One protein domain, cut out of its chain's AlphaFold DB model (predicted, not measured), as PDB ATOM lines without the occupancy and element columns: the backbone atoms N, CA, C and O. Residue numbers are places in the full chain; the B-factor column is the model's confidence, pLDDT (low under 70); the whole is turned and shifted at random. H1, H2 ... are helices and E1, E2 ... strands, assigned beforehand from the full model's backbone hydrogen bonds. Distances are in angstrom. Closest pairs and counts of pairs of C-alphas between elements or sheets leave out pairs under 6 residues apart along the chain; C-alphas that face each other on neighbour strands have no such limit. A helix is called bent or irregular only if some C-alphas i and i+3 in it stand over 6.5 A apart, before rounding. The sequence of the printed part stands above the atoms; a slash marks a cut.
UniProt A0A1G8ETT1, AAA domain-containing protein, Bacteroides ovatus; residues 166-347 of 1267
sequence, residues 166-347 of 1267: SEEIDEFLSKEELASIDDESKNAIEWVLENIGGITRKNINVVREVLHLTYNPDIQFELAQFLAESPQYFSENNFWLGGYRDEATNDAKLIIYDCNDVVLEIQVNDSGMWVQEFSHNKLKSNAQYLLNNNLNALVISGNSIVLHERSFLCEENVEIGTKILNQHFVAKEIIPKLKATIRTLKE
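Overview. This is residues 166 to 347 of the 1267 residues of the protein "AAA domain-containing protein" of Bacteroides ovatus (UniProt A0A1G8ETT1). A strongly twisted sheet of seven strands, curled like part of a barrel, has the first arm of the long helix H7 running across one face; the second arm runs on nearly straight beyond the sheet, with the small helix H2 packed on it, while H3 packs on the first arm and H1 packs on H3, away from H7. The 182 printed residues hold seven named helices and seven named strands, in the order H1 H2 H3 E1 H4 H5 E2 E3 E4 E5 H6 E6 E7 H7. The mixed sheet runs E6 E2 E3 E4 E5 E1 E7; the class is mixed, helices and strands. The whole is compact, with a radius of gyration of the C-alphas of 17.6 A, yet elongated, spanning 55 by 34 by 34 A.

Along the chain. The sheet holds E6, residues 298 to 301; E2, 238 to 245, 23.3 A long; E3, 252 to 257; E4, 263 to 269; E5, 272 to 279, 20.8 A; E1, 211 to 214; and E7, 305 to 308. H7, residues 317 to 347, was assigned as one helix by its hydrogen bonds but is bent, C-alphas 331 and 334 being 6.5 A apart; its arms are H7a, 317 to 331, 21.1 A, and H7b, 334 to 347, 19.6 A, ending at C-alpha 347 (19.852, 5.073, 49.382). The other helices are H1, 166 to 172, beginning at C-alpha 166 (2.232, -12.480, 63.889); H2, 175 to 180; H3, 183 to 195, 18.2 A; H4, 221 to 229; H5, 233 to 236; and H6, 288 to 293.

Arrangement. E2 to E5 form a meander, each strand the antiparallel neighbour of the one before; for instance, N 242 and O 255 of the hairpin E2 and E3 are 2.9 A apart. E6 is antiparallel to E2, with N 241 and O 298 at 2.8 A. E1 is parallel to E5, with N 214 and O 273 at 2.8 A, and to E7, with N 306 and O 211 at 2.8 A. H7a is on the sheet at a height of 7.9 A, across the strands, at 82 degrees to E2 on the local plane. H4 is on the opposite face. H5 and H6 only graze the sheet. H3 touches H7a at a steep tilt of 48 degrees, opposite ways, C-alphas 192 and 327 being closest at 6.2 A. H2 touches H7b, about perpendicular at 84 degrees, closest at C-alphas 177 and 338, 6.3 A. H1 touches H3, about perpendicular at 87 degrees, closest at C-alphas 169 and 190, 6.7 A. Every O i to N i+4 pair is within hydrogen-bond range in H1, H2, H3, H4, H6, H7a and H7b; H5 is too short for one.

Size, cuts and confidence. The C-alphas farthest apart, of Asp 218 and Glu 347, are 58.1 A apart. The printed part has no cut, and its one long link joins H3 to E1. Mean pLDDT of the printed part is 75.0; residues 281 to 296 and 338 to 347 are among those under 70.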
ATOM      1  N   SER A 166       0.808 -12.806  64.011       58.50
ATOM      2  CA  SER A 166       2.232 -12.480  63.889       58.50
ATOM      3  C   SER A 166       2.929 -13.191  62.726       58.50
ATOM      4  O   SER A 166       3.759 -12.579  62.068       58.50
ATOM      5  N   GLU A 167       2.588 -14.451  62.447       65.88
ATOM      6  CA  GLU A 167       3.168 -15.218  61.337       65.88
ATOM      7  C   GLU A 167       2.659 -14.704  59.982       65.88
ATOM      8  O   GLU A 167       3.438 -14.577  59.041       65.88
ATOM      9  N   GLU A 168       1.383 -14.316  59.888       70.44
ATOM     10  CA  GLU A 168       0.807 -13.762  58.652       70.44
ATOM     11  C   GLU A 168       1.372 -12.379  58.309       70.44
ATOM     12  O   GLU A 168       1.597 -12.065  57.138       70.44
ATOM     13  N   ILE A 169       1.651 -11.553  59.323       79.94
ATOM     14  CA  ILE A 169       2.319 -10.266  59.114       79.94
ATOM     15  C   ILE A 169       3.778 -10.439  58.687       79.94
ATOM     16  O   ILE A 169       4.228  -9.706  57.802       79.94
ATOM     17  N   ASP A 170       4.492 -11.405  59.269       74.06
ATOM     18  CA  ASP A 170       5.880 -11.713  58.912       74.06
ATOM     19  C   ASP A 170       5.997 -12.276  57.481       74.06
ATOM     20  O   ASP A 170       7.032 -12.117  56.832       74.06
ATOM     21  N   GLU A 171       4.928 -12.880  56.949       75.44
ATOM     22  CA  GLU A 171       4.818 -13.262  55.535       75.44
ATOM     23  C   GLU A 171       4.370 -12.105  54.620       75.44
ATOM     24  O   GLU A 171       4.722 -12.066  53.434       75.44
ATOM     25  N   PHE A 172       3.585 -11.155  55.137       77.56
ATOM     26  CA  PHE A 172       3.061 -10.027  54.361       77.56
ATOM     27  C   PHE A 172       4.066  -8.875  54.199       77.56
ATOM     28  O   PHE A 172       4.021  -8.159  53.189       77.56
ATOM     29  N   LEU A 173       4.955  -8.679  55.176       74.38
ATOM     30  CA  LEU A 173       5.975  -7.631  55.210       74.38
ATOM     31  C   LEU A 173       7.380  -8.225  55.272       74.38
ATOM     32  O   LEU A 173       7.645  -9.187  55.980       74.38
ATOM     33  N   SER A 174       8.327  -7.598  54.579       71.38
ATOM     34  CA  SER A 174       9.742  -7.910  54.786       71.38
ATOM     35  C   SER A 174      10.207  -7.478  56.184       71.38
ATOM     36  O   SER A 174       9.663  -6.548  56.780       71.38
ATOM     37  N   LYS A 175      11.288  -8.088  56.690       69.56
ATOM     38  CA  LYS A 175      11.910  -7.704  57.974       69.56
ATOM     39  C   LYS A 175      12.279  -6.212  58.040       69.56
ATOM     40  O   LYS A 175      12.202  -5.601  59.102       69.56
ATOM     41  N   GLU A 176      12.663  -5.620  56.909       57.84
ATOM     42  CA  GLU A 176      12.985  -4.190  56.782       57.84
ATOM     43  C   GLU A 176      11.735  -3.303  56.870       57.84
ATOM     44  O   GLU A 176      11.758  -2.260  57.526       57.84
ATOM     45  N   GLU A 177      10.626  -3.728  56.257       70.75
ATOM     46  CA  GLU A 177       9.320  -3.067  56.392       70.75
ATOM     47  C   GLU A 177       8.821  -3.153  57.833       70.75
ATOM     48  O   GLU A 177       8.419  -2.142  58.394       70.75
ATOM     49  N   LEU A 178       8.947  -4.314  58.476       80.12
ATOM     50  CA  LEU A 178       8.601  -4.518  59.887       80.12
ATOM     51  C   LEU A 178       9.397  -3.632  60.850       80.12
ATOM     52  O   LEU A 178       8.860  -3.192  61.862       80.12
ATOM     53  N   ALA A 179      10.667  -3.363  60.546       74.25
ATOM     54  CA  ALA A 179      11.511  -2.498  61.365       74.25
ATOM     55  C   ALA A 179      11.237  -0.996  61.156       74.25
ATOM     56  O   ALA A 179      11.640  -0.184  61.987       74.25
ATOM     57  N   SER A 180      10.600  -0.620  60.041       74.00
ATOM     58  CA  SER A 180      10.395   0.777  59.630       74.00
ATOM     59  C   SER A 180       8.933   1.232  59.635       74.00
ATOM     60  O   SER A 180       8.674   2.429  59.494       74.00
ATOM     61  N   ILE A 181       7.988   0.305  59.800       85.31
ATOM     62  CA  ILE A 181       6.555   0.580  59.875       85.31
ATOM     63  C   ILE A 181       6.178   1.237  61.205       85.31
ATOM     64  O   ILE A 181       6.652   0.845  62.269       85.31
ATOM     65  N   ASP A 182       5.315   2.247  61.140       87.19
ATOM     66  CA  ASP A 182       4.700   2.853  62.319       87.19
ATOM     67  C   ASP A 182       3.533   1.999  62.850       87.19
ATOM     68  O   ASP A 182       2.924   1.217  62.117       87.19
ATOM     69  N   ASP A 183       3.202   2.161  64.134       84.31
ATOM     70  CA  ASP A 183       2.181   1.345  64.804       84.31
ATOM     71  C   ASP A 183       0.789   1.468  64.152       84.31
ATOM     72  O   ASP A 183       0.037   0.497  64.115       84.31
ATOM     73  N   GLU A 184       0.430   2.636  63.607       84.56
ATOM     74  CA  GLU A 184      -0.874   2.866  62.968       84.56
ATOM     75  C   GLU A 184      -0.984   2.095  61.645       84.56
ATOM     76  O   GLU A 184      -1.951   1.358  61.424       84.56
ATOM     77  N   SER A 185       0.050   2.185  60.808       87.56
ATOM     78  CA  SER A 185       0.177   1.415  59.570       87.56
ATOM     79  C   SER A 185       0.207  -0.093  59.822       87.56
ATOM     80  O   SER A 185      -0.401  -0.857  59.070       87.56
ATOM     81  N   LYS A 186       0.894  -0.536  60.883       87.25
ATOM     82  CA  LYS A 186       0.966  -1.952  61.258       87.25
ATOM     83  C   LYS A 186      -0.408  -2.495  61.645       87.25
ATOM     84  O   LYS A 186      -0.840  -3.491  61.072       87.25
ATOM     85  N   ASN A 187      -1.127  -1.789  62.517       85.94
ATOM     86  CA  ASN A 187      -2.476  -2.172  62.942       85.94
ATOM     87  C   ASN A 187      -3.457  -2.260  61.758       85.94
ATOM     88  O   ASN A 187      -4.316  -3.138  61.725       85.94
ATOM     89  N   ALA A 188      -3.333  -1.375  60.765       85.12
ATOM     90  CA  ALA A 188      -4.170  -1.424  59.566       85.12
ATOM     91  C   ALA A 188      -3.908  -2.678  58.708       85.12
ATOM     92  O   ALA A 188      -4.844  -3.229  58.130       85.12
ATOM     93  N   ILE A 189      -2.654  -3.142  58.634       88.06
ATOM     94  CA  ILE A 189      -2.292  -4.382  57.932       88.06
ATOM     95  C   ILE A 189      -2.800  -5.605  58.699       88.06
ATOM     96  O   ILE A 189      -3.424  -6.462  58.076       88.06
ATOM     97  N   GLU A 190      -2.594  -5.661  60.019       87.94
ATOM     98  CA  GLU A 190      -3.119  -6.740  60.880       87.94
ATOM     99  C   GLU A 190      -4.632  -6.867  60.706       87.94
ATOM    100  O   GLU A 190      -5.139  -7.946  60.406       87.94
ATOM    101  N   TRP A 191      -5.344  -5.738  60.752       90.38
ATOM    102  CA  TRP A 191      -6.787  -5.715  60.550       90.38
ATOM    103  C   TRP A 191      -7.199  -6.287  59.186       90.38
ATOM    104  O   TRP A 191      -8.161  -7.047  59.102       90.38
ATOM    105  N   VAL A 192      -6.496  -5.935  58.102       87.12
ATOM    106  CA  VAL A 192      -6.827  -6.436  56.755       87.12
ATOM    107  C   VAL A 192      -6.585  -7.941  56.638       87.12
ATOM    108  O   VAL A 192      -7.403  -8.621  56.020       87.12
ATOM    109  N   LEU A 193      -5.509  -8.462  57.231       85.81
ATOM    110  CA  LEU A 193      -5.204  -9.896  57.227       85.81
ATOM    111  C   LEU A 193      -6.237 -10.692  58.033       85.81
ATOM    112  O   LEU A 193      -6.764 -11.685  57.540       85.81
ATOM    113  N   GLU A 194      -6.623 -10.185  59.206       84.44
ATOM    114  CA  GLU A 194      -7.637 -10.807  60.065       84.44
ATOM    115  C   GLU A 194      -9.032 -10.851  59.425       84.44
ATOM    116  O   GLU A 194      -9.785 -11.805  59.619       84.44
ATOM    117  N   ASN A 195      -9.408  -9.799  58.690       82.00
ATOM    118  CA  ASN A 195     -10.789  -9.601  58.239       82.00
ATOM    119  C   ASN A 195     -11.010  -9.948  56.759       82.00
ATOM    120  O   ASN A 195     -12.165 -10.022  56.326       82.00
ATOM    121  N   ILE A 196      -9.949 -10.161  55.969       81.62
ATOM    122  CA  ILE A 196     -10.057 -10.497  54.543       81.62
ATOM    123  C   ILE A 196      -9.243 -11.753  54.211       81.62
ATOM    124  O   ILE A 196      -8.030 -11.726  54.005       81.62
ATOM    125  N   GLY A 197      -9.956 -12.874  54.084       72.62
ATOM    126  CA  GLY A 197      -9.364 -14.193  53.881       72.62
ATOM    127  C   GLY A 197      -8.499 -14.319  52.618       72.62
ATOM    128  O   GLY A 197      -8.902 -13.982  51.496       72.62
ATOM    129  N   GLY A 198      -7.299 -14.877  52.794       66.25
ATOM    130  CA  GLY A 198      -6.372 -15.192  51.704       66.25
ATOM    131  C   GLY A 198      -5.769 -13.964  51.018       66.25
ATOM    132  O   GLY A 198      -5.349 -14.067  49.852       66.25
ATOM    133  N   ILE A 199      -5.763 -12.807  51.688       72.19
ATOM    134  CA  ILE A 199      -4.998 -11.644  51.251       72.19
ATOM    135  C   ILE A 199      -3.503 -11.905  51.432       72.19
ATOM    136  O   ILE A 199      -3.036 -12.404  52.442       72.19
ATOM    137  N   THR A 200      -2.743 -11.568  50.399       75.06
ATOM    138  CA  THR A 200      -1.286 -11.649  50.347       75.06
ATOM    139  C   THR A 200      -0.753 -10.377  49.708       75.06
ATOM    140  O   THR A 200      -1.465  -9.673  48.980       75.06
ATOM    141  N   ARG A 201       0.547 -10.124  49.864       68.62
ATOM    142  CA  ARG A 201       1.232  -8.997  49.216       68.62
ATOM    143  C   ARG A 201       0.976  -8.915  47.703       68.62
ATOM    144  O   ARG A 201       0.895  -7.825  47.145       68.62
ATOM    145  N   LYS A 202       0.817 -10.065  47.033       56.19
ATOM    146  CA  LYS A 202       0.616 -10.166  45.576       56.19
ATOM    147  C   LYS A 202      -0.806  -9.834  45.128       56.19
ATOM    148  O   LYS A 202      -0.999  -9.430  43.985       56.19
ATOM    149  N   ASN A 203      -1.799 -10.016  45.996       63.66
ATOM    150  CA  ASN A 203      -3.213  -9.877  45.642       63.66
ATOM    151  C   ASN A 203      -3.923  -8.721  46.372       63.66
ATOM    152  O   ASN A 203      -5.089  -8.478  46.091       63.66
ATOM    153  N   ILE A 204      -3.217  -7.972  47.229       76.25
ATOM    154  CA  ILE A 204      -3.750  -6.834  48.000       76.25
ATOM    155  C   ILE A 204      -4.435  -5.765  47.129       76.25
ATOM    156  O   ILE A 204      -5.318  -5.056  47.593       76.25
ATOM    157  N   ASN A 205      -4.081  -5.671  45.844       71.38
ATOM    158  CA  ASN A 205      -4.703  -4.749  44.891       71.38
ATOM    159  C   ASN A 205      -6.032  -5.254  44.288       71.38
ATOM    160  O   ASN A 205      -6.622  -4.540  43.478       71.38
ATOM    161  N   VAL A 206      -6.483  -6.467  44.624       74.25
ATOM    162  CA  VAL A 206      -7.660  -7.121  44.030       74.25
ATOM    163  C   VAL A 206      -8.758  -7.288  45.073       74.25
ATOM    164  O   VAL A 206      -8.554  -7.945  46.093       74.25
ATOM    165  N   VAL A 207      -9.943  -6.749  44.794       78.81
ATOM    166  CA  VAL A 207     -11.126  -6.938  45.638       78.81
ATOM    167  C   VAL A 207     -11.809  -8.249  45.287       78.81
ATOM    168  O   VAL A 207     -12.108  -8.520  44.124       78.81
ATOM    169  N   ARG A 208     -12.034  -9.067  46.314       73.00
ATOM    170  CA  ARG A 208     -12.654 -10.394  46.198       73.00
ATOM    171  C   ARG A 208     -14.108 -10.428  46.652       73.00
ATOM    172  O   ARG A 208     -14.812 -11.374  46.319       73.00
ATOM    173  N   GLU A 209     -14.536  -9.402  47.374       80.88
ATOM    174  CA  GLU A 209     -15.910  -9.259  47.836       80.88
ATOM    175  C   GLU A 209     -16.882  -9.095  46.664       80.88
ATOM    176  O   GLU A 209     -16.558  -8.481  45.643       80.88
ATOM    177  N   VAL A 210     -18.089  -9.635  46.829       82.00
ATOM    178  CA  VAL A 210     -19.183  -9.456  45.870       82.00
ATOM    179  C   VAL A 210     -19.970  -8.205  46.252       82.00
ATOM    180  O   VAL A 210     -20.530  -8.109  47.341       82.00
ATOM    181  N   LEU A 211     -20.027  -7.239  45.341       85.81
ATOM    182  CA  LEU A 211     -20.766  -5.996  45.502       85.81
ATOM    183  C   LEU A 211     -22.193  -6.157  44.993       85.81
ATOM    184  O   LEU A 211     -22.433  -6.229  43.788       85.81
ATOM    185  N   HIS A 212     -23.153  -6.156  45.912       86.31
ATOM    186  CA  HIS A 212     -24.571  -6.117  45.578       86.31
ATOM    187  C   HIS A 212     -25.081  -4.675  45.577       86.31
ATOM    188  O   HIS A 212     -25.444  -4.119  46.612       86.31
ATOM    189  N   LEU A 213     -25.106  -4.070  44.395       89.44
ATOM    190  CA  LEU A 213     -25.481  -2.681  44.183       89.44
ATOM    191  C   LEU A 213     -26.979  -2.566  43.905       89.44
ATOM    192  O   LEU A 213     -27.512  -3.218  43.012       89.44
ATOM    193  N   THR A 214     -27.665  -1.701  44.641       88.75
ATOM    194  CA  THR A 214     -29.069  -1.367  44.398       88.75
ATOM    195  C   THR A 214     -29.159  -0.076  43.594       88.75
ATOM    196  O   THR A 214     -28.535   0.922  43.956       88.75
ATOM    197  N   TYR A 215     -29.976  -0.060  42.544       90.06
ATOM    198  CA  TYR A 215     -30.360   1.163  41.842       90.06
ATOM    199  C   TYR A 215     -31.880   1.228  41.676       90.06
ATOM    200  O   TYR A 215     -32.575   0.217  41.718       90.06
ATOM    201  N   ASN A 216     -32.405   2.436  41.513       87.88
ATOM    202  CA  ASN A 216     -33.804   2.702  41.228       87.88
ATOM    203  C   ASN A 216     -33.950   3.134  39.756       87.88
ATOM    204  O   ASN A 216     -33.539   4.244  39.416       87.88
ATOM    205  N   PRO A 217     -34.579   2.321  38.888       84.06
ATOM    206  CA  PRO A 217     -34.766   2.650  37.474       84.06
ATOM    207  C   PRO A 217     -35.486   3.982  37.213       84.06
ATOM    208  O   PRO A 217     -35.245   4.610  36.185       84.06
ATOM    209  N   ASP A 218     -36.338   4.430  38.143       82.69
ATOM    210  CA  ASP A 218     -37.076   5.694  38.024       82.69
ATOM    211  C   ASP A 218     -36.198   6.924  38.325       82.69
ATOM    212  O   ASP A 218     -36.523   8.035  37.908       82.69
ATOM    213  N   ILE A 219     -35.096   6.739  39.063       81.94
ATOM    214  CA  ILE A 219     -34.160   7.806  39.457       81.94
ATOM    215  C   ILE A 219     -32.899   7.743  38.591       81.94
ATOM    216  O   ILE A 219     -32.510   8.743  37.993       81.94
ATOM    217  N   GLN A 220     -32.282   6.565  38.470       87.38
ATOM    218  CA  GLN A 220     -31.121   6.310  37.617       87.38
ATOM    219  C   GLN A 220     -31.546   5.783  36.236       87.38
ATOM    220  O   GLN A 220     -31.137   4.699  35.813       87.38
ATOM    221  N   PHE A 221     -32.363   6.561  35.519       83.38
ATOM    222  CA  PHE A 221     -32.883   6.179  34.199       83.38
ATOM    223  C   PHE A 221     -31.768   5.888  33.180       83.38
ATOM    224  O   PHE A 221     -31.880   4.946  32.401       83.38
ATOM    225  N   GLU A 222     -30.667   6.645  33.215       82.56
ATOM    226  CA  GLU A 222     -29.527   6.441  32.308       82.56
ATOM    227  C   GLU A 222     -28.838   5.087  32.530       82.56
ATOM    228  O   GLU A 222     -28.495   4.410  31.562       82.56
ATOM    229  N   LEU A 223     -28.699   4.649  33.787       87.94
ATOM    230  CA  LEU A 223     -28.163   3.324  34.111       87.94
ATOM    231  C   LEU A 223     -29.131   2.220  33.679       87.94
ATOM    232  O   LEU A 223     -28.709   1.220  33.108       87.94
ATOM    233  N   ALA A 224     -30.433   2.404  33.920       85.88
ATOM    234  CA  ALA A 224     -31.454   1.447  33.500       85.88
ATOM    235  C   ALA A 224     -31.483   1.276  31.972       85.88
ATOM    236  O   ALA A 224     -31.555   0.152  31.475       85.88
ATOM    237  N   GLN A 225     -31.378   2.380  31.226       86.38
ATOM    238  CA  GLN A 225     -31.288   2.358  29.769       86.38
ATOM    239  C   GLN A 225     -29.999   1.669  29.302       86.38
ATOM    240  O   GLN A 225     -30.051   0.805  28.429       86.38
ATOM    241  N   PHE A 226     -28.861   1.993  29.917       85.62
ATOM    242  CA  PHE A 226     -27.576   1.378  29.596       85.62
ATOM    243  C   PHE A 226     -27.578  -0.143  29.815       85.62
ATOM    244  O   PHE A 226     -27.144  -0.893  28.944       85.62
ATOM    245  N   LEU A 227     -28.124  -0.615  30.938       83.94
ATOM    246  CA  LEU A 227     -28.246  -2.047  31.232       83.94
ATOM    247  C   LEU A 227     -29.231  -2.757  30.292       83.94
ATOM    248  O   LEU A 227     -29.029  -3.924  29.971       83.94
ATOM    249  N   ALA A 228     -30.272  -2.069  29.814       81.62
ATOM    250  CA  ALA A 228     -31.185  -2.621  28.814       81.62
ATOM    251  C   ALA A 228     -30.525  -2.756  27.429       81.62
ATOM    252  O   ALA A 228     -30.811  -3.706  26.699       81.62
ATOM    253  N   GLU A 229     -29.643  -1.819  27.070       81.81
ATOM    254  CA  GLU A 229     -28.892  -1.829  25.810       81.81
ATOM    255  C   GLU A 229     -27.691  -2.792  25.851       81.81
ATOM    256  O   GLU A 229     -27.359  -3.395  24.832       81.81
ATOM    257  N   SER A 230     -27.053  -2.956  27.015       78.25
ATOM    258  CA  SER A 230     -25.842  -3.768  27.218       78.25
ATOM    259  C   SER A 230     -25.921  -4.617  28.505       78.25
ATOM    260  O   SER A 230     -25.189  -4.372  29.467       78.25
ATOM    261  N   PRO A 231     -26.788  -5.647  28.552       74.50
ATOM    262  CA  PRO A 231     -27.096  -6.393  29.781       74.50
ATOM    263  C   PRO A 231     -25.930  -7.209  30.356       74.50
ATOM    264  O   PRO A 231     -25.941  -7.526  31.541       74.50
ATOM    265  N   GLN A 232     -24.922  -7.543  29.547       73.81
ATOM    266  CA  GLN A 232     -23.744  -8.309  29.980       73.81
ATOM    267  C   GLN A 232     -22.528  -7.423  30.283       73.81
ATOM    268  O   GLN A 232     -21.476  -7.925  30.678       73.81
ATOM    269  N   TYR A 233     -22.668  -6.099  30.173       76.69
ATOM    270  CA  TYR A 233     -21.541  -5.172  30.243       76.69
ATOM    271  C   TYR A 233     -20.698  -5.323  31.515       76.69
ATOM    272  O   TYR A 233     -19.471  -5.347  31.451       76.69
ATOM    273  N   PHE A 234     -21.342  -5.461  32.677       73.88
ATOM    274  CA  PHE A 234     -20.627  -5.646  33.938       73.88
ATOM    275  C   PHE A 234     -19.934  -7.010  33.996       73.88
ATOM    276  O   PHE A 234     -18.763  -7.066  34.340       73.88
ATOM    277  N   SER A 235     -20.570  -8.103  33.572       64.88
ATOM    278  CA  SER A 235     -19.936  -9.433  33.578       64.88
ATOM    279  C   SER A 235     -18.727  -9.570  32.638       64.88
ATOM    280  O   SER A 235     -17.862 -10.420  32.860       64.88
ATOM    281  N   GLU A 236     -18.637  -8.738  31.599       58.53
ATOM    282  CA  GLU A 236     -17.578  -8.809  30.582       58.53
ATOM    283  C   GLU A 236     -16.360  -7.917  30.845       58.53
ATOM    284  O   GLU A 236     -15.305  -8.112  30.223       58.53
ATOM    285  N   ASN A 237     -16.494  -6.946  31.752       54.56
ATOM    286  CA  ASN A 237     -15.494  -5.914  32.004       54.56
ATOM    287  C   ASN A 237     -14.961  -5.976  33.442       54.56
ATOM    288  O   ASN A 237     -15.616  -6.444  34.372       54.56
ATOM    289  N   ASN A 238     -13.731  -5.502  33.627       67.56
ATOM    290  CA  ASN A 238     -13.162  -5.282  34.953       67.56
ATOM    291  C   ASN A 238     -13.216  -3.797  35.269       67.56
ATOM    292  O   ASN A 238     -13.108  -2.960  34.371       67.56
ATOM    293  N   PHE A 239     -13.326  -3.492  36.552       76.19
ATOM    294  CA  PHE A 239     -13.464  -2.129  37.011       76.19
ATOM    295  C   PHE A 239     -12.361  -1.774  37.997       76.19
ATOM    296  O   PHE A 239     -11.855  -2.606  38.754       76.19
ATOM    297  N   TRP A 240     -12.007  -0.501  37.983       80.75
ATOM    298  CA  TRP A 240     -11.212   0.134  39.008       80.75
ATOM    299  C   TRP A 240     -12.134   0.664  40.092       80.75
ATOM    300  O   TRP A 240     -13.120   1.339  39.812       80.75
ATOM    301  N   LEU A 241     -11.798   0.347  41.332       82.62
ATOM    302  CA  LEU A 241     -12.551   0.689  42.522       82.62
ATOM    303  C   LEU A 241     -11.692   1.590  43.409       82.62
ATOM    304  O   LEU A 241     -10.616   1.204  43.873       82.62
ATOM    305  N   GLY A 242     -12.170   2.805  43.629       78.75
ATOM    306  CA  GLY A 242     -11.676   3.707  44.662       78.75
ATOM    307  C   GLY A 242     -12.729   3.899  45.744       78.75
ATOM    308  O   GLY A 242     -13.886   3.511  45.580       78.75
ATOM    309  N   GLY A 243     -12.348   4.539  46.841       79.38
ATOM    310  CA  GLY A 243     -13.308   4.923  47.859       79.38
ATOM    311  C   GLY A 243     -12.744   5.923  48.849       79.38
ATOM    312  O   GLY A 243     -11.535   6.122  48.931       79.38
ATOM    313  N   TYR A 244     -13.643   6.573  49.572       78.44
ATOM    314  CA  TYR A 244     -13.333   7.487  50.664       78.44
ATOM    315  C   TYR A 244     -14.487   7.488  51.671       78.44
ATOM    316  O   TYR A 244     -15.590   7.034  51.365       78.44
ATOM    317  N   ARG A 245     -14.248   7.993  52.884       78.62
ATOM    318  CA  ARG A 245     -15.326   8.275  53.839       78.62
ATOM    319  C   ARG A 245     -15.768   9.719  53.692       78.62
ATOM    320  O   ARG A 245     -14.940  10.623  53.643       78.62
ATOM    321  N   ASP A 246     -17.071   9.929  53.601       74.19
ATOM    322  CA  ASP A 246     -17.651  11.265  53.544       74.19
ATOM    323  C   ASP A 246     -17.556  11.937  54.926       74.19
ATOM    324  O   ASP A 246     -18.071  11.409  55.908       74.19
ATOM    325  N   GLU A 247     -16.899  13.097  55.030       73.00
ATOM    326  CA  GLU A 247     -16.637  13.757  56.323       73.00
ATOM    327  C   GLU A 247     -17.907  14.229  57.054       73.00
ATOM    328  O   GLU A 247     -17.895  14.383  58.275       73.00
ATOM    329  N   ALA A 248     -19.008  14.470  56.333       74.75
ATOM    330  CA  ALA A 248     -20.245  14.981  56.919       74.75
ATOM    331  C   ALA A 248     -21.162  13.860  57.432       74.75
ATOM    332  O   ALA A 248     -21.900  14.063  58.398       74.75
ATOM    333  N   THR A 249     -21.133  12.696  56.782       74.25
ATOM    334  CA  THR A 249     -22.026  11.558  57.078       74.25
ATOM    335  C   THR A 249     -21.310  10.358  57.694       74.25
ATOM    336  O   THR A 249     -21.958   9.525  58.317       74.25
ATOM    337  N   ASN A 250     -19.981  10.292  57.578       71.44
ATOM    338  CA  ASN A 250     -19.121   9.154  57.926       71.44
ATOM    339  C   ASN A 250     -19.404   7.859  57.129       71.44
ATOM    340  O   ASN A 250     -18.797   6.812  57.392       71.44
ATOM    341  N   ASP A 251     -20.283   7.938  56.128       76.50
ATOM    342  CA  ASP A 251     -20.609   6.839  55.227       76.50
ATOM    343  C   ASP A 251     -19.427   6.540  54.299       76.50
ATOM    344  O   ASP A 251     -18.710   7.438  53.839       76.50
ATOM    345  N   ALA A 252     -19.236   5.258  53.994       80.38
ATOM    346  CA  ALA A 252     -18.277   4.842  52.984       80.38
ATOM    347  C   ALA A 252     -18.848   5.136  51.590       80.38
ATOM    348  O   ALA A 252     -19.949   4.705  51.244       80.38
ATOM    349  N   LYS A 253     -18.086   5.863  50.776       83.75
ATOM    350  CA  LYS A 253     -18.380   6.095  49.364       83.75
ATOM    351  C   LYS A 253     -17.396   5.318  48.516       83.75
ATOM    352  O   LYS A 253     -16.185   5.422  48.700       83.75
ATOM    353  N   LEU A 254     -17.929   4.538  47.588       86.88
ATOM    354  CA  LEU A 254     -17.165   3.752  46.635       86.88
ATOM    355  C   LEU A 254     -17.397   4.312  45.236       86.88
ATOM    356  O   LEU A 254     -18.513   4.680  44.881       86.88
ATOM    357  N   ILE A 255     -16.342   4.374  44.435       85.69
ATOM    358  CA  ILE A 255     -16.413   4.827  43.049       85.69
ATOM    359  C   ILE A 255     -15.833   3.729  42.174       85.69
ATOM    360  O   ILE A 255     -14.675   3.343  42.338       85.69
ATOM    361  N   ILE A 256     -16.646   3.244  41.242       86.06
ATOM    362  CA  ILE A 256     -16.287   2.201  40.287       86.06
ATOM    363  C   ILE A 256     -16.205   2.829  38.904       86.06
ATOM    364  O   ILE A 256     -17.120   3.545  38.506       86.06
ATOM    365  N   TYR A 257     -15.133   2.561  38.163       83.62
ATOM    366  CA  TYR A 257     -15.005   3.022  36.785       83.62
ATOM    367  C   TYR A 257     -14.240   2.046  35.894       83.62
ATOM    368  O   TYR A 257     -13.484   1.212  36.383       83.62
ATOM    369  N   ASP A 258     -14.416   2.151  34.581       74.81
ATOM    370  CA  ASP A 258     -13.802   1.246  33.603       74.81
ATOM    371  C   ASP A 258     -13.030   2.007  32.501       74.81
ATOM    372  O   ASP A 258     -12.801   3.215  32.592       74.81
ATOM    373  N   CYS A 259     -12.553   1.306  31.466       65.44
ATOM    374  CA  CYS A 259     -11.770   1.902  30.378       65.44
ATOM    375  C   CYS A 259     -12.626   2.589  29.308       65.44
ATOM    376  O   CYS A 259     -12.091   3.396  28.553       65.44
ATOM    377  N   ASN A 260     -13.932   2.318  29.282       70.62
ATOM    378  CA  ASN A 260     -14.894   2.902  28.349       70.62
ATOM    379  C   ASN A 260     -15.667   4.079  28.966       70.62
ATOM    380  O   ASN A 260     -16.730   4.452  28.478       70.62
ATOM    381  N   ASP A 261     -15.125   4.655  30.036       73.62
ATOM    382  CA  ASP A 261     -15.658   5.824  30.733       73.62
ATOM    383  C   ASP A 261     -16.997   5.606  31.450       73.62
ATOM    384  O   ASP A 261     -17.660   6.584  31.805       73.62
ATOM    385  N   VAL A 262     -17.358   4.352  31.747       81.81
ATOM    386  CA  VAL A 262     -18.451   4.046  32.672       81.81
ATOM    387  C   VAL A 262     -17.994   4.333  34.092       81.81
ATOM    388  O   VAL A 262     -16.920   3.898  34.506       81.81
ATOM    389  N   VAL A 263     -18.816   5.073  34.832       83.56
ATOM    390  CA  VAL A 263     -18.585   5.465  36.222       83.56
ATOM    391  C   VAL A 263     -19.854   5.220  37.035       83.56
ATOM    392  O   VAL A 263     -20.937   5.636  36.629       83.56
ATOM    393  N   LEU A 264     -19.704   4.588  38.199       87.75
ATOM    394  CA  LEU A 264     -20.727   4.450  39.232       87.75
ATOM    395  C   LEU A 264     -20.221   5.046  40.546       87.75
ATOM    396  O   LEU A 264     -19.172   4.635  41.046       87.75
ATOM    397  N   GLU A 265     -20.987   5.962  41.130       86.88
ATOM    398  CA  GLU A 265     -20.794   6.400  42.515       86.88
ATOM    399  C   GLU A 265     -21.769   5.645  43.418       86.88
ATOM    400  O   GLU A 265     -22.971   5.603  43.151       86.88
ATOM    401  N   ILE A 266     -21.250   5.020  44.471       89.12
ATOM    402  CA  ILE A 266     -21.984   4.111  45.348       89.12
ATOM    403  C   ILE A 266     -21.881   4.623  46.780       89.12
ATOM    404  O   ILE A 266     -20.786   4.788  47.318       89.12
ATOM    405  N   GLN A 267     -23.027   4.823  47.422       87.38
ATOM    406  CA  GLN A 267     -23.108   5.097  48.851       87.38
ATOM    407  C   GLN A 267     -23.324   3.790  49.611       87.38
ATOM    408  O   GLN A 267     -24.254   3.042  49.312       87.38
ATOM    409  N   VAL A 268     -22.488   3.532  50.613       86.62
ATOM    410  CA  VAL A 268     -22.613   2.383  51.511       86.62
ATOM    411  C   VAL A 268     -23.188   2.860  52.841       86.62
ATOM    412  O   VAL A 268     -22.587   3.695  53.512       86.62
ATOM    413  N   ASN A 269     -24.341   2.315  53.227       81.31
ATOM    414  CA  ASN A 269     -24.970   2.558  54.525       81.31
ATOM    415  C   ASN A 269     -25.629   1.277  55.067       81.31
ATOM    416  O   ASN A 269     -25.675   0.250  54.386       81.31
ATOM    417  N   ASP A 270     -26.190   1.349  56.278       74.12
ATOM    418  CA  ASP A 270     -26.884   0.226  56.935       74.12
ATOM    419  C   ASP A 270     -28.045  -0.348  56.099       74.12
ATOM    420  O   ASP A 270     -28.465  -1.486  56.292       74.12
ATOM    421  N   SER A 271     -28.591   0.439  55.166       72.31
ATOM    422  CA  SER A 271     -29.707   0.046  54.299       72.31
ATOM    423  C   SER A 271     -29.263  -0.573  52.969       72.31
ATOM    424  O   SER A 271     -30.121  -0.963  52.177       72.31
ATOM    425  N   GLY A 272     -27.959  -0.636  52.682       80.75
ATOM    426  CA  GLY A 272     -27.403  -1.259  51.482       80.75
ATOM    427  C   GLY A 272     -26.306  -0.458  50.780       80.75
ATOM    428  O   GLY A 272     -25.907   0.620  51.218       80.75
ATOM    429  N   MET A 273     -25.833  -0.994  49.653       88.62
ATOM    430  CA  MET A 273     -24.968  -0.279  48.712       88.62
ATOM    431  C   MET A 273     -25.822   0.303  47.588       88.62
ATOM    432  O   MET A 273     -26.364  -0.434  46.767       88.62
ATOM    433  N   TRP A 274     -25.966   1.622  47.560       87.75
ATOM    434  CA  TRP A 274     -26.869   2.322  46.651       87.75
ATOM    435  C   TRP A 274     -26.089   3.064  45.581       87.75
ATOM    436  O   TRP A 274     -25.247   3.902  45.900       87.75
ATOM    437  N   VAL A 275     -26.401   2.798  44.312       89.81
ATOM    438  CA  VAL A 275     -25.914   3.623  43.207       89.81
ATOM    439  C   VAL A 275     -26.530   5.012  43.355       89.81
ATOM    440  O   VAL A 275     -27.750   5.150  43.369       89.81
ATOM    441  N   GLN A 276     -25.693   6.034  43.483       86.75
ATOM    442  CA  GLN A 276     -26.093   7.439  43.554       86.75
ATOM    443  C   GLN A 276     -26.055   8.079  42.170       86.75
ATOM    444  O   GLN A 276     -27.029   8.701  41.747       86.75
ATOM    445  N   GLU A 277     -24.961   7.861  41.443       84.31
ATOM    446  CA  GLU A 277     -24.715   8.468  40.139       84.31
ATOM    447  C   GLU A 277     -24.190   7.420  39.152       84.31
ATOM    448  O   GLU A 277     -23.417   6.533  39.520       84.31
ATOM    449  N   PHE A 278     -24.614   7.536  37.893       87.19
ATOM    450  CA  PHE A 278     -24.077   6.796  36.756       87.19
ATOM    451  C   PHE A 278     -23.712   7.786  35.655       87.19
ATOM    452  O   PHE A 278     -24.477   8.706  35.376       87.19
ATOM    453  N   SER A 279     -22.558   7.589  35.021       81.50
ATOM    454  CA  SER A 279     -22.118   8.405  33.891       81.50
ATOM    455  C   SER A 279     -21.330   7.567  32.890       81.50
ATOM    456  O   SER A 279     -20.604   6.656  33.276       81.50
ATOM    457  N   HIS A 280     -21.448   7.907  31.605       73.25
ATOM    458  CA  HIS A 280     -20.665   7.352  30.490       73.25
ATOM    459  C   HIS A 280     -19.602   8.351  29.993       73.25
ATOM    460  O   HIS A 280     -19.178   8.332  28.836       73.25
ATOM    461  N   ASN A 281     -19.248   9.323  30.837       67.19
ATOM    462  CA  ASN A 281     -18.255  10.338  30.536       67.19
ATOM    463  C   ASN A 281     -17.518  10.731  31.819       67.19
ATOM    464  O   ASN A 281     -18.025  11.518  32.625       67.19
ATOM    465  N   LYS A 282     -16.284  10.235  31.967       60.09
ATOM    466  CA  LYS A 282     -15.421  10.529  33.120       60.09
ATOM    467  C   LYS A 282     -15.308  12.030  33.412       60.09
ATOM    468  O   LYS A 282     -15.396  12.398  34.580       60.09
ATOM    469  N   LEU A 283     -15.255  12.877  32.370       59.12
ATOM    470  CA  LEU A 283     -15.120  14.344  32.455       59.12
ATOM    471  C   LEU A 283     -16.301  15.069  33.111       59.12
ATOM    472  O   LEU A 283     -16.161  16.230  33.496       59.12
ATOM    473  N   LYS A 284     -17.466  14.421  33.209       57.41
ATOM    474  CA  LYS A 284     -18.691  14.999  33.782       57.41
ATOM    475  C   LYS A 284     -19.080  14.410  35.138       57.41
ATOM    476  O   LYS A 284     -20.059  14.871  35.710       57.41
ATOM    477  N   SER A 285     -18.346  13.414  35.623       62.81
ATOM    478  CA  SER A 285     -18.661  12.683  36.855       62.81
ATOM    479  C   SER A 285     -17.891  13.224  38.064       62.81
ATOM    480  O   SER A 285     -16.786  13.756  37.914       62.81
ATOM    481  N   ASN A 286     -18.396  12.996  39.281       58.38
ATOM    482  CA  ASN A 286     -17.639  13.272  40.514       58.38
ATOM    483  C   ASN A 286     -16.334  12.450  40.611       58.38
ATOM    484  O   ASN A 286     -15.414  12.829  41.338       58.38
ATOM    485  N   ALA A 287     -16.183  11.381  39.814       55.81
ATOM    486  CA  ALA A 287     -14.939  10.617  39.704       55.81
ATOM    487  C   ALA A 287     -13.776  11.417  39.093       55.81
ATOM    488  O   ALA A 287     -12.622  11.018  39.256       55.81
ATOM    489  N   GLN A 288     -14.037  12.579  38.477       59.03
ATOM    490  CA  GLN A 288     -13.000  13.534  38.076       59.03
ATOM    491  C   GLN A 288     -12.120  13.947  39.269       59.03
ATOM    492  O   GLN A 288     -10.932  14.204  39.096       59.03
ATOM    493  N   TYR A 289     -12.672  13.971  40.488       55.34
ATOM    494  CA  TYR A 289     -11.913  14.240  41.709       55.34
ATOM    495  C   TYR A 289     -10.899  13.128  42.018       55.34
ATOM    496  O   TYR A 289      -9.757  13.435  42.353       55.34
ATOM    497  N   LEU A 290     -11.269  11.853  41.843       54.53
ATOM    498  CA  LEU A 290     -10.350  10.717  42.005       54.53
ATOM    499  C   LEU A 290      -9.326  10.643  40.865       54.53
ATOM    500  O   LEU A 290      -8.146  10.440  41.125       54.53
ATOM    501  N   LEU A 291      -9.750  10.873  39.620       51.84
ATOM    502  CA  LEU A 291      -8.871  10.868  38.445       51.84
ATOM    503  C   LEU A 291      -7.856  12.022  38.460       51.84
ATOM    504  O   LEU A 291      -6.734  11.846  37.992       51.84
ATOM    505  N   ASN A 292      -8.221  13.182  39.018       50.31
ATOM    506  CA  ASN A 292      -7.319  14.328  39.151       50.31
ATOM    507  C   ASN A 292      -6.404  14.243  40.386       50.31
ATOM    508  O   ASN A 292      -5.348  14.871  40.370       50.31
ATOM    509  N   ASN A 293      -6.788  13.507  41.440       49.75
ATOM    510  CA  ASN A 293      -6.048  13.481  42.708       49.75
ATOM    511  C   ASN A 293      -5.401  12.133  43.075       49.75
ATOM    512  O   ASN A 293      -4.635  12.121  44.031       49.75
ATOM    513  N   ASN A 294      -5.651  11.011  42.382       44.81
ATOM    514  CA  ASN A 294      -5.037   9.720  42.737       44.81
ATOM    515  C   ASN A 294      -5.035   8.673  41.597       44.81
ATOM    516  O   ASN A 294      -6.074   8.159  41.196       44.81
ATOM    517  N   LEU A 295      -3.842   8.226  41.180       49.97
ATOM    518  CA  LEU A 295      -3.593   7.100  40.248       49.97
ATOM    519  C   LEU A 295      -3.870   5.700  40.857       49.97
ATOM    520  O   LEU A 295      -3.434   4.676  40.333       49.97
ATOM    521  N   ASN A 296      -4.574   5.630  41.987       58.22
ATOM    522  CA  ASN A 296      -4.434   4.544  42.953       58.22
ATOM    523  C   ASN A 296      -5.762   3.819  43.234       58.22
ATOM    524  O   ASN A 296      -6.292   3.898  44.339       58.22
ATOM    525  N   ALA A 297      -6.311   3.091  42.258       70.00
ATOM    526  CA  ALA A 297      -7.520   2.274  42.443       70.00
ATOM    527  C   ALA A 297      -7.202   0.778  42.662       70.00
ATOM    528  O   ALA A 297      -6.180   0.271  42.181       70.00
ATOM    529  N   LEU A 298      -8.063   0.080  43.408       76.94
ATOM    530  CA  LEU A 298      -8.105  -1.385  43.468       76.94
ATOM    531  C   LEU A 298      -8.788  -1.935  42.210       76.94
ATOM    532  O   LEU A 298      -9.494  -1.205  41.519       76.94
ATOM    533  N   VAL A 299      -8.594  -3.214  41.904       74.69
ATOM    534  CA  VAL A 299      -9.242  -3.883  40.768       74.69
ATOM    535  C   VAL A 299     -10.335  -4.808  41.283       74.69
ATOM    536  O   VAL A 299     -10.091  -5.608  42.185       74.69
ATOM    537  N   ILE A 300     -11.520  -4.738  40.682       78.62
ATOM    538  CA  ILE A 300     -12.631  -5.653  40.936       78.62
ATOM    539  C   ILE A 300     -13.123  -6.255  39.617       78.62
ATOM    540  O   ILE A 300     -13.220  -5.572  38.594       78.62
ATOM    541  N   SER A 301     -13.411  -7.558  39.623       74.12
ATOM    542  CA  SER A 301     -14.045  -8.200  38.472       74.12
ATOM    543  C   SER A 301     -15.498  -7.766  38.393       74.12
ATOM    544  O   SER A 301     -16.202  -7.800  39.398       74.12
ATOM    545  N   GLY A 302     -15.984  -7.416  37.207       68.19
ATOM    546  CA  GLY A 302     -17.388  -7.064  37.067       68.19
ATOM    547  C   GLY A 302     -18.353  -8.241  37.264       68.19
ATOM    548  O   GLY A 302     -19.509  -8.014  37.595       68.19
ATOM    549  N   ASN A 303     -17.875  -9.496  37.232       71.75
ATOM    550  CA  ASN A 303     -18.642 -10.661  37.714       71.75
ATOM    551  C   ASN A 303     -18.906 -10.635  39.227       71.75
ATOM    552  O   ASN A 303     -19.828 -11.295  39.704       71.75
ATOM    553  N   SER A 304     -18.103  -9.882  39.979       76.88
ATOM    554  CA  SER A 304     -18.315  -9.621  41.401       76.88
ATOM    555  C   SER A 304     -19.203  -8.395  41.635       76.88
ATOM    556  O   SER A 304     -19.363  -7.992  42.779       76.88
ATOM    557  N   ILE A 305     -19.777  -7.785  40.590       85.06
ATOM    558  CA  ILE A 305     -20.705  -6.655  40.697       85.06
ATOM    559  C   ILE A 305     -22.090  -7.122  40.252       85.06
ATOM    560  O   ILE A 305     -22.310  -7.465  39.093       85.06
ATOM    561  N   VAL A 306     -23.043  -7.111  41.177       82.62
ATOM    562  CA  VAL A 306     -24.426  -7.529  40.941       82.62
ATOM    563  C   VAL A 306     -25.342  -6.330  41.137       82.62
ATOM    564  O   VAL A 306     -25.397  -5.772  42.229       82.62
ATOM    565  N   LEU A 307     -26.074  -5.944  40.093       85.88
ATOM    566  CA  LEU A 307     -27.006  -4.814  40.111       85.88
ATOM    567  C   LEU A 307     -28.449  -5.290  40.326       85.88
ATOM    568  O   LEU A 307     -28.928  -6.179  39.625       85.88
ATOM    569  N   HIS A 308     -29.152  -4.668  41.274       85.38
ATOM    570  CA  HIS A 308     -30.536  -4.975  41.637       85.38
ATOM    571  C   HIS A 308     -31.447  -3.768  41.389       85.38
ATOM    572  O   HIS A 308     -31.193  -2.683  41.908       85.38
ATOM    573  N   GLU A 309     -32.545  -3.972  40.651       78.81
ATOM    574  CA  GLU A 309     -33.523  -2.926  40.285       78.81
ATOM    575  C   GLU A 309     -34.369  -2.402  41.467       78.81
ATOM    576  O   GLU A 309     -35.145  -1.458  41.302       78.81
ATOM    577  N   ARG A 310     -34.289  -3.035  42.650       67.44
ATOM    578  CA  ARG A 310     -35.038  -2.697  43.880       67.44
ATOM    579  C   ARG A 310     -34.261  -3.149  45.121       67.44
ATOM    580  O   ARG A 310     -33.453  -4.064  45.018       67.44
ATOM    581  N   SER A 311     -34.540  -2.526  46.272       66.12
ATOM    582  CA  SER A 311     -33.851  -2.694  47.567       66.12
ATOM    583  C   SER A 311     -33.315  -4.106  47.825       66.12
ATOM    584  O   SER A 311     -34.078  -4.997  48.204       66.12
ATOM    585  N   PHE A 312     -32.001  -4.285  47.672       68.88
ATOM    586  CA  PHE A 312     -31.299  -5.485  48.107       68.88
ATOM    587  C   PHE A 312     -30.614  -5.205  49.446       68.88
ATOM    588  O   PHE A 312     -29.658  -4.435  49.528       68.88
ATOM    589  N   LEU A 313     -31.133  -5.820  50.508       62.66
ATOM    590  CA  LEU A 313     -30.569  -5.744  51.852       62.66
ATOM    591  C   LEU A 313     -29.714  -6.987  52.100       62.66
ATOM    592  O   LEU A 313     -30.222  -8.105  52.095       62.66
ATOM    593  N   CYS A 314     -28.425  -6.761  52.329       63.28
ATOM    594  CA  CYS A 314     -27.488  -7.747  52.855       63.28
ATOM    595  C   CYS A 314     -27.046  -7.266  54.240       63.28
ATOM    596  O   CYS A 314     -26.775  -6.075  54.413       63.28
ATOM    597  N   GLU A 315     -26.997  -8.172  55.217       60.28
ATOM    598  CA  GLU A 315     -26.655  -7.843  56.610       60.28
ATOM    599  C   GLU A 315     -25.195  -7.356  56.761       60.28
ATOM    600  O   GLU A 315     -24.882  -6.669  57.727       60.28
ATOM    601  N   GLU A 316     -24.329  -7.607  55.769       68.75
ATOM    602  CA  GLU A 316     -22.878  -7.348  55.821       68.75
ATOM    603  C   GLU A 316     -22.409  -6.158  54.948       68.75
ATOM    604  O   GLU A 316     -21.215  -5.935  54.764       68.75
ATOM    605  N   ASN A 317     -23.311  -5.343  54.388       74.12
ATOM    606  CA  ASN A 317     -22.930  -4.301  53.411       74.12
ATOM    607  C   ASN A 317     -21.926  -3.257  53.944       74.12
ATOM    608  O   ASN A 317     -20.996  -2.862  53.237       74.12
ATOM    609  N   VAL A 318     -22.098  -2.812  55.191       74.75
ATOM    610  CA  VAL A 318     -21.181  -1.856  55.843       74.75
ATOM    611  C   VAL A 318     -19.825  -2.502  56.132       74.75
ATOM    612  O   VAL A 318     -18.783  -1.846  56.031       74.75
ATOM    613  N   GLU A 319     -19.829  -3.799  56.434       81.12
ATOM    614  CA  GLU A 319     -18.625  -4.596  56.643       81.12
ATOM    615  C   GLU A 319     -17.827  -4.723  55.339       81.12
ATOM    616  O   GLU A 319     -16.641  -4.399  55.319       81.12
ATOM    617  N   ILE A 320     -18.491  -5.058  54.227       82.31
ATOM    618  CA  ILE A 320     -17.881  -5.137  52.889       82.31
ATOM    619  C   ILE A 320     -17.274  -3.786  52.480       82.31
ATOM    620  O   ILE A 320     -16.124  -3.723  52.041       82.31
ATOM    621  N   GLY A 321     -18.007  -2.682  52.667       80.50
ATOM    622  CA  GLY A 321     -17.485  -1.342  52.382       80.50
ATOM    623  C   GLY A 321     -16.251  -0.994  53.223       80.50
ATOM    624  O   GLY A 321     -15.294  -0.413  52.713       80.50
ATOM    625  N   THR A 322     -16.235  -1.398  54.495       82.94
ATOM    626  CA  THR A 322     -15.102  -1.169  55.405       82.94
ATOM    627  C   THR A 322     -13.888  -2.024  55.030       82.94
ATOM    628  O   THR A 322     -12.776  -1.495  54.988       82.94
ATOM    629  N   LYS A 323     -14.090  -3.301  54.669       86.38
ATOM    630  CA  LYS A 323     -13.038  -4.195  54.151       86.38
ATOM    631  C   LYS A 323     -12.344  -3.590  52.932       86.38
ATOM    632  O   LYS A 323     -11.122  -3.482  52.909       86.38
ATOM    633  N   ILE A 324     -13.121  -3.104  51.964       85.06
ATOM    634  CA  ILE A 324     -12.601  -2.503  50.729       85.06
ATOM    635  C   ILE A 324     -11.802  -1.225  51.002       85.06
ATOM    636  O   ILE A 324     -10.734  -1.044  50.419       85.06
ATOM    637  N   LEU A 325     -12.291  -0.340  51.875       84.00
ATOM    638  CA  LEU A 325     -11.589   0.905  52.204       84.00
ATOM    639  C   LEU A 325     -10.273   0.651  52.946       84.00
ATOM    640  O   LEU A 325      -9.262   1.264  52.612       84.00
ATOM    641  N   ASN A 326     -10.258  -0.274  53.907       85.81
ATOM    642  CA  ASN A 326      -9.037  -0.624  54.635       85.81
ATOM    643  C   ASN A 326      -8.033  -1.349  53.725       85.81
ATOM    644  O   ASN A 326      -6.843  -1.034  53.744       85.81
ATOM    645  N   GLN A 327      -8.507  -2.247  52.855       87.38
ATOM    646  CA  GLN A 327      -7.678  -2.863  51.817       87.38
ATOM    647  C   GLN A 327      -7.086  -1.805  50.871       87.38
ATOM    648  O   GLN A 327      -5.905  -1.872  50.530       87.38
ATOM    649  N   HIS A 328      -7.887  -0.817  50.461       85.50
ATOM    650  CA  HIS A 328      -7.447   0.295  49.614       85.50
ATOM    651  C   HIS A 328      -6.360   1.115  50.311       85.50
ATOM    652  O   HIS A 328      -5.292   1.314  49.730       85.50
ATOM    653  N   PHE A 329      -6.578   1.488  51.572       83.88
ATOM    654  CA  PHE A 329      -5.620   2.233  52.388       83.88
ATOM    655  C   PHE A 329      -4.278   1.498  52.523       83.88
ATOM    656  O   PHE A 329      -3.221   2.072  52.248       83.88
ATOM    657  N   VAL A 330      -4.302   0.197  52.835       84.75
ATOM    658  CA  VAL A 330      -3.083  -0.625  52.897       84.75
ATOM    659  C   VAL A 330      -2.384  -0.681  51.536       84.75
ATOM    660  O   VAL A 330      -1.194  -0.374  51.434       84.75
ATOM    661  N   ALA A 331      -3.112  -1.029  50.473       76.38
ATOM    662  CA  ALA A 331      -2.549  -1.216  49.138       76.38
ATOM    663  C   ALA A 331      -1.947   0.066  48.544       76.38
ATOM    664  O   ALA A 331      -0.977   0.001  47.784       76.38
ATOM    665  N   LYS A 332      -2.561   1.219  48.830       75.75
ATOM    666  CA  LYS A 332      -2.333   2.468  48.093       75.75
ATOM    667  C   LYS A 332      -1.679   3.577  48.898       75.75
ATOM    668  O   LYS A 332      -1.090   4.461  48.282       75.75
ATOM    669  N   GLU A 333      -1.724   3.524  50.224       75.62
ATOM    670  CA  GLU A 333      -1.017   4.483  51.073       75.62
ATOM    671  C   GLU A 333       0.143   3.846  51.826       75.62
ATOM    672  O   GLU A 333       1.280   4.295  51.681       75.62
ATOM    673  N   ILE A 334      -0.126   2.798  52.605       82.62
ATOM    674  CA  ILE A 334       0.868   2.233  53.525       82.62
ATOM    675  C   ILE A 334       2.008   1.558  52.755       82.62
ATOM    676  O   ILE A 334       3.178   1.877  52.970       82.62
ATOM    677  N   ILE A 335       1.692   0.669  51.807       74.88
ATOM    678  CA  ILE A 335       2.707  -0.066  51.035       74.88
ATOM    679  C   ILE A 335       3.642   0.875  50.249       74.88
ATOM    680  O   ILE A 335       4.861   0.716  50.356       74.88
ATOM    681  N   PRO A 336       3.145   1.868  49.485       66.81
ATOM    682  CA  PRO A 336       4.015   2.818  48.794       66.81
ATOM    683  C   PRO A 336       4.860   3.684  49.735       66.81
ATOM    684  O   PRO A 336       6.033   3.913  49.436       66.81
ATOM    685  N   LYS A 337       4.306   4.137  50.873       72.62
ATOM    686  CA  LYS A 337       5.058   4.893  51.891       72.62
ATOM    687  C   LYS A 337       6.207   4.055  52.458       72.62
ATOM    688  O   LYS A 337       7.334   4.537  52.495       72.62
ATOM    689  N   LEU A 338       5.958   2.791  52.805       65.44
ATOM    690  CA  LEU A 338       6.994   1.862  53.274       65.44
ATOM    691  C   LEU A 338       8.085   1.636  52.225       65.44
ATOM    692  O   LEU A 338       9.269   1.758  52.539       65.44
ATOM    693  N   LYS A 339       7.706   1.404  50.962       59.31
ATOM    694  CA  LYS A 339       8.665   1.283  49.855       59.31
ATOM    695  C   LYS A 339       9.531   2.535  49.700       59.31
ATOM    696  O   LYS A 339      10.734   2.411  49.495       59.31
ATOM    697  N   ALA A 340       8.948   3.728  49.809       52.03
ATOM    698  CA  ALA A 340       9.683   4.991  49.724       52.03
ATOM    699  C   ALA A 340      10.639   5.192  50.912       52.03
ATOM    700  O   ALA A 340      11.786   5.597  50.719       52.03
ATOM    701  N   THR A 341      10.204   4.865  52.131       54.22
ATOM    702  CA  THR A 341      11.038   4.928  53.337       54.22
ATOM    703  C   THR A 341      12.214   3.959  53.252       54.22
ATOM    704  O   THR A 341      13.353   4.367  53.465       54.22
ATOM    705  N   ILE A 342      11.979   2.705  52.858       56.00
ATOM    706  CA  ILE A 342      13.041   1.700  52.684       56.00
ATOM    707  C   ILE A 342      13.987   2.089  51.570       56.00
ATOM    708  O   ILE A 342      15.196   1.997  51.744       56.00
ATOM    709  N   ARG A 343      13.455   2.583  50.452       46.50
ATOM    710  CA  ARG A 343      14.267   3.133  49.374       46.50
ATOM    711  C   ARG A 343      15.189   4.235  49.897       46.50
ATOM    712  O   ARG A 343      16.382   4.153  49.663       46.50
ATOM    713  N   THR A 344      14.675   5.171  50.694       48.22
ATOM    714  CA  THR A 344      15.470   6.251  51.309       48.22
ATOM    715  C   THR A 344      16.519   5.717  52.303       48.22
ATOM    716  O   THR A 344      17.605   6.279  52.434       48.22
ATOM    717  N   LEU A 345      16.215   4.630  53.020       49.00
ATOM    718  CA  LEU A 345      17.145   3.969  53.943       49.00
ATOM    719  C   LEU A 345      18.252   3.198  53.200       49.00
ATOM    720  O   LEU A 345      19.411   3.314  53.587       49.00
ATOM    721  N   LYS A 346      17.925   2.489  52.107       49.00
ATOM    722  CA  LYS A 346      18.892   1.808  51.222       49.00
ATOM    723  C   LYS A 346      19.739   2.814  50.428       49.00
ATOM    724  O   LYS A 346      20.936   2.618  50.264       49.00
ATOM    725  N   GLU A 347      19.162   3.949  50.035       44.59
ATOM    726  CA  GLU A 347      19.852   5.073  49.382       44.59
ATOM    727  C   GLU A 347      20.917   5.726  50.281       44.59
ATOM    728  O   GLU A 347      21.968   6.130  49.792       44.59
TER     729      GLU A 347